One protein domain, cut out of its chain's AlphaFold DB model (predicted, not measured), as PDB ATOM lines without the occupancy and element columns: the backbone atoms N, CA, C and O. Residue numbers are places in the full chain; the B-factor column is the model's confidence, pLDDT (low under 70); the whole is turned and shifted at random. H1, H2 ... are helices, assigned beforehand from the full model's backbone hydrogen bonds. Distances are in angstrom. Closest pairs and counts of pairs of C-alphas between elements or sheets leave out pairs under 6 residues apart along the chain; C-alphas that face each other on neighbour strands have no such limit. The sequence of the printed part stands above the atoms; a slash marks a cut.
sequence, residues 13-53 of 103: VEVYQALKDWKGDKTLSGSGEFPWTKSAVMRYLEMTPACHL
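This is residues 13 to 53 of the 103 residues of the protein "DNA-directed RNA polymerase III subunit RPC9" of Blastocystis hominis (UniProt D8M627). Two helices of unequal length, H1 and the longer H2, run opposite ways at a steep angle and come together near the last residues of H2, where the short helix H3 folds back onto the first residues of H1. A long link from H1 to H2 swings away from them, and its residues 25 to 32, together with Glu 33 of H2, stick out at the far end and add to the length. The printed part has 41 residues with three named helices, in the order H1, H2, H3, and no named strand; the class is all helix. It is only just loose, close to compact, with a radius of gyration of the C-alphas of 11.2 A, and the C-alphas span 33 by 16 by 9 A.

Find C-alpha 13 at (62.219, 110.763, 111.628); here H1 begins, and it takes in residues 13 to 21, 12.2 A from first to last C-alpha. Go on through the link to C-alpha 33 at (77.458, 96.466, 102.726), where H2 begins; it takes in residues 33 to 47 and is 21.7 A long. After Thr 48 look for H3, residues 49 to 52, which ends with C-alpha 52 at (62.617, 111.416, 120.043).

Start at H1 and look across to H2: the two touch, and their closest C-alphas, those of Tyr 16 and Leu 45, are 6.4 A apart. Their lines stand at a steep tilt of 51 degrees, and they run opposite ways. Back at Val 13 you will find that H1 and H3 only just touch, with 3 pairs of C-alphas within 8 A; the closest are those of Val 13 and Ala 50, 5.9 A apart. H2 and H3 are close but not clearly touching, with the C-alphas of Leu 45 and Cys 51 the closest at 6.2 A. In H1 and H2 every pair of O i and N i+4 is within hydrogen-bond range, while H3, with four residues, is too short for such a pair, and its one pair of O i and N i+3 is within range.

The two C-alphas farthest apart are those of Gly 30 and Leu 53, at 33.7 A, while the first and last printed C-alphas, of Val 13 and Leu 53, are 7.0 A apart. The link from H1 to H2, with 11 residues, is long, and the link from H2 to H3 is tight. Residues 25 to 33, of which 33 belongs to H2, stand free; without them the body spans 24 by 16 by 9 A. The printed part has no cut. Look at the B-factor column for the model's confidence: the mean pLDDT of the printed part is 80.2, and residues 24 to 33 are under 70.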
ATOM      1  N   VAL A  13      63.219 111.552 110.895       92.19
ATOM      2  CA  VAL A  13      62.219 110.763 111.628       92.19
ATOM      3  C   VAL A  13      61.644 109.656 110.748       92.19
ATOM      4  O   VAL A  13      61.650 108.493 111.148       92.19
ATOM      5  N   GLU A  14      61.217 109.992 109.527       91.00
ATOM      6  CA  GLU A  14      60.693 109.014 108.565       91.00
ATOM      7  C   GLU A  14      61.743 107.954 108.216       91.00
ATOM      8  O   GLU A  14      61.439 106.760 108.190       91.00
ATOM      9  N   VAL A  15      62.996 108.371 107.997       91.50
ATOM     10  CA  VAL A  15      64.106 107.444 107.727       91.50
ATOM     11  C   VAL A  15      64.361 106.538 108.929       91.50
ATOM     12  O   VAL A  15      64.504 105.326 108.763       91.50
ATOM     13  N   TYR A  16      64.392 107.100 110.138       91.88
ATOM     14  CA  TYR A  16      64.624 106.341 111.362       91.88
ATOM     15  C   TYR A  16      63.544 105.281 111.576       91.88
ATOM     16  O   TYR A  16      63.863 104.111 111.798       91.88
ATOM     17  N   GLN A  17      62.272 105.657 111.427       89.88
ATOM     18  CA  GLN A  17      61.151 104.737 111.581       89.88
ATOM     19  C   GLN A  17      61.180 103.635 110.510       89.88
ATOM     20  O   GLN A  17      61.083 102.453 110.842       89.88
ATOM     21  N   ALA A  18      61.428 103.991 109.245       89.56
ATOM     22  CA  ALA A  18      61.530 103.023 108.154       89.56
ATOM     23  C   ALA A  18      62.666 102.006 108.368       89.56
ATOM     24  O   ALA A  18      62.493 100.808 108.131       89.56
ATOM     25  N   LEU A  19      63.833 102.457 108.842       89.25
ATOM     26  CA  LEU A  19      64.960 101.574 109.141       89.25
ATOM     27  C   LEU A  19      64.716 100.723 110.392       89.25
ATOM     28  O   LEU A  19      65.143  99.564 110.426       89.25
ATOM     29  N   LYS A  20      64.028 101.260 111.401       87.38
ATOM     30  CA  LYS A  20      63.656 100.527 112.616       87.38
ATOM     31  C   LYS A  20      62.670  99.398 112.315       87.38
ATOM     32  O   LYS A  20      62.874  98.280 112.786       87.38
ATOM     33  N   ASP A  21      61.684  99.659 111.461       86.94
ATOM     34  CA  ASP A  21      60.655  98.690 111.069       86.94
ATOM     35  C   ASP A  21      61.138  97.691 109.999       86.94
ATOM     36  O   ASP A  21      60.475  96.685 109.726       86.94
ATOM     37  N   TRP A  22      62.317  97.919 109.408       83.69
ATOM     38  CA  TRP A  22      62.897  97.017 108.417       83.69
ATOM     39  C   TRP A  22      63.296  95.670 109.033       83.69
ATOM     40  O   TRP A  22      64.293  95.567 109.758       83.69
ATOM     41  N   LYS A  23      62.559  94.616 108.664       71.94
ATOM     42  CA  LYS A  23      62.747  93.230 109.135       71.94
ATOM     43  C   LYS A  23      63.815  92.423 108.381       71.94
ATOM     44  O   LYS A  23      63.975  91.237 108.653       71.94
ATOM     45  N   GLY A  24      64.565  93.057 107.482       67.38
ATOM     46  CA  GLY A  24      65.547  92.374 106.648       67.38
ATOM     47  C   GLY A  24      64.920  91.752 105.406       67.38
ATOM     48  O   GLY A  24      63.889  91.090 105.487       67.38
ATOM     49  N   ASP A  25      65.561  91.939 104.255       60.44
ATOM     50  CA  ASP A  25      65.259  91.166 103.053       60.44
ATOM     51  C   ASP A  25      66.293  90.039 102.925       60.44
ATOM     52  O   ASP A  25      67.502  90.293 102.899       60.44
ATOM     53  N   LYS A  26      65.833  88.783 102.863       56.97
ATOM     54  CA  LYS A  26      66.701  87.595 102.734       56.97
ATOM     55  C   LYS A  26      67.471  87.565 101.408       56.97
ATOM     56  O   LYS A  26      68.361  86.739 101.241       56.97
ATOM     57  N   THR A  27      67.135  88.439 100.463       56.12
ATOM     58  CA  THR A  27      67.818  88.558  99.167       56.12
ATOM     59  C   THR A  27      69.047  89.474  99.203       56.12
ATOM     60  O   THR A  27      69.944  89.313  98.381       56.12
ATOM     61  N   LEU A  28      69.149  90.380 100.186       53.84
ATOM     62  CA  LEU A  28      70.266  91.330 100.334       53.84
ATOM     63  C   LEU A  28      71.339  90.867 101.332       53.84
ATOM     64  O   LEU A  28      72.373  91.514 101.486       53.84
ATOM     65  N   SER A  29      71.130  89.732 102.004       52.50
ATOM     66  CA  SER A  29      72.051  89.194 103.015       52.50
ATOM     67  C   SER A  29      73.400  88.713 102.462       52.50
ATOM     68  O   SER A  29      74.272  88.356 103.247       52.50
ATOM     69  N   GLY A  30      73.585  88.698 101.138       54.47
ATOM     70  CA  GLY A  30      74.820  88.246 100.492       54.47
ATOM     71  C   GLY A  30      75.922  89.303 100.350       54.47
ATOM     72  O   GLY A  30      77.074  88.920 100.176       54.47
ATOM     73  N   SER A  31      75.614  90.607 100.419       58.06
ATOM     74  CA  SER A  31      76.582  91.660 100.055       58.06
ATOM     75  C   SER A  31      77.294  92.347 101.225       58.06
ATOM     76  O   SER A  31      78.255  93.062 100.983       58.06
ATOM     77  N   GLY A  32      76.874  92.154 102.484       56.53
ATOM     78  CA  GLY A  32      77.545  92.701 103.685       56.53
ATOM     79  C   GLY A  32      77.537  94.237 103.847       56.53
ATOM     80  O   GLY A  32      77.536  94.732 104.974       56.53
ATOM     81  N   GLU A  33      77.440  94.998 102.756       60.31
ATOM     82  CA  GLU A  33      77.458  96.466 102.726       60.31
ATOM     83  C   GLU A  33      76.160  97.089 103.263       60.31
ATOM     84  O   GLU A  33      76.188  98.102 103.970       60.31
ATOM     85  N   PHE A  34      75.010  96.466 102.988       70.75
ATOM     86  CA  PHE A  34      73.706  96.982 103.417       70.75
ATOM     87  C   PHE A  34      73.501  96.912 104.946       70.75
ATOM     88  O   PHE A  34      73.072  97.912 105.529       70.75
ATOM     89  N   PRO A  35      73.852  95.806 105.642       76.00
ATOM     90  CA  PRO A  35      73.800  95.751 107.103       76.00
ATOM     91  C   PRO A  35      74.659  96.817 107.795       76.00
ATOM     92  O   PRO A  35      74.171  97.488 108.704       76.00
ATOM     93  N   TRP A  36      75.909  97.011 107.355       80.00
ATOM     94  CA  TRP A  36      76.796  98.012 107.955       80.00
ATOM     95  C   TRP A  36      76.275  99.435 107.740       80.00
ATOM     96  O   TRP A  36      76.218 100.218 108.691       80.00
ATOM     97  N   THR A  37      75.811  99.745 106.526       84.62
ATOM     98  CA  THR A  37      75.238 101.059 106.201       84.62
ATOM     99  C   THR A  37      73.998 101.344 107.046       84.62
ATOM    100  O   THR A  37      73.899 102.416 107.641       84.62
ATOM    101  N   LYS A  38      73.085 100.368 107.196       86.50
ATOM    102  CA  LYS A  38      71.927 100.497 108.094       86.50
ATOM    103  C   LYS A  38      72.370 100.807 109.525       86.50
ATOM    104  O   LYS A  38      71.834 101.729 110.132       86.50
ATOM    105  N   SER A  39      73.331 100.059 110.069       86.44
ATOM    106  CA  SER A  39      73.821 100.277 111.434       86.44
ATOM    107  C   SER A  39      74.466 101.651 111.619       86.44
ATOM    108  O   SER A  39      74.234 102.291 112.644       86.44
ATOM    109  N   ALA A  40      75.246 102.122 110.642       90.25
ATOM    110  CA  ALA A  40      75.865 103.443 110.683       90.25
ATOM    111  C   ALA A  40      74.816 104.568 110.651       90.25
ATOM    112  O   ALA A  40      74.870 105.478 111.478       90.25
ATOM    113  N   VAL A  41      73.829 104.470 109.753       91.62
ATOM    114  CA  VAL A  41      72.743 105.455 109.634       91.62
ATOM    115  C   VAL A  41      71.862 105.458 110.882       91.62
ATOM    116  O   VAL A  41      71.581 106.527 111.414       91.62
ATOM    117  N   MET A  42      71.478 104.288 111.400       92.50
ATOM    118  CA  MET A  42      70.709 104.189 112.648       92.50
ATOM    119  C   MET A  42      71.447 104.851 113.811       92.50
ATOM    120  O   MET A  42      70.861 105.684 114.494       92.50
ATOM    121  N   ARG A  43      72.745 104.560 113.984       92.94
ATOM    122  CA  ARG A  43      73.558 105.175 115.042       92.94
ATOM    123  C   ARG A  43      73.598 106.695 114.917       92.94
ATOM    124  O   ARG A  43      73.485 107.384 115.921       92.94
ATOM    125  N   TYR A  44      73.762 107.215 113.701       93.38
ATOM    126  CA  TYR A  44      73.707 108.655 113.470       93.38
ATOM    127  C   TYR A  44      72.343 109.231 113.870       93.38
ATOM    128  O   TYR A  44      72.288 110.187 114.636       93.38
ATOM    129  N   LEU A  45      71.247 108.626 113.405       92.50
ATOM    130  CA  LEU A  45      69.891 109.111 113.670       92.50
ATOM    131  C   LEU A  45      69.545 109.075 115.166       92.50
ATOM    132  O   LEU A  45      68.947 110.027 115.657       92.50
ATOM    133  N   GLU A  46      69.988 108.053 115.900       92.38
ATOM    134  CA  GLU A  46      69.843 107.942 117.362       92.38
ATOM    135  C   GLU A  46      70.577 109.047 118.135       92.38
ATOM    136  O   GLU A  46      70.198 109.367 119.257       92.38
ATOM    137  N   MET A  47      71.615 109.649 117.546       90.56
ATOM    138  CA  MET A  47      72.320 110.792 118.133       90.56
ATOM    139  C   MET A  47      71.640 112.132 117.823       90.56
ATOM    140  O   MET A  47      71.995 113.148 118.422       90.56
ATOM    141  N   THR A  48      70.685 112.164 116.889       88.69
ATOM    142  CA  THR A  48      69.947 113.386 116.548       88.69
ATOM    143  C   THR A  48      68.725 113.559 117.452       88.69
ATOM    144  O   THR A  48      68.055 112.575 117.770       88.69
ATOM    145  N   PRO A  49      68.347 114.797 117.817       86.50
ATOM    146  CA  PRO A  49      67.154 115.035 118.636       86.50
ATOM    147  C   PRO A  49      65.856 114.591 117.940       86.50
ATOM    148  O   PRO A  49      64.868 114.281 118.610       86.50
ATOM    149  N   ALA A  50      65.869 114.494 116.607       87.00
ATOM    150  CA  ALA A  50      64.745 114.028 115.807       87.00
ATOM    151  C   ALA A  50      64.289 112.601 116.172       87.00
ATOM    152  O   ALA A  50      63.102 112.306 116.064       87.00
ATOM    153  N   CYS A  51      65.170 111.722 116.671       86.69
ATOM    154  CA  CYS A  51      64.784 110.344 117.019       86.69
ATOM    155  C   CYS A  51      63.775 110.243 118.181       86.69
ATOM    156  O   CYS A  51      63.172 109.188 118.386       86.69
ATOM    157  N   HIS A  52      63.576 111.329 118.939       86.44
ATOM    158  CA  HIS A  52      62.617 111.416 120.043       86.44
ATOM    159  C   HIS A  52      61.278 112.060 119.648       86.44
ATOM    160  O   HIS A  52      60.390 112.231 120.497       86.44
ATOM    161  N   LEU A  53      61.130 112.463 118.383       90.00
ATOM    162  CA  LEU A  53      59.891 113.029 117.869       90.00
ATOM    163  C   LEU A  53      58.897 111.916 117.537       90.00
ATOM    164  O   LEU A  53      59.251 110.885 116.974       90.00
TER     165      LEU A  53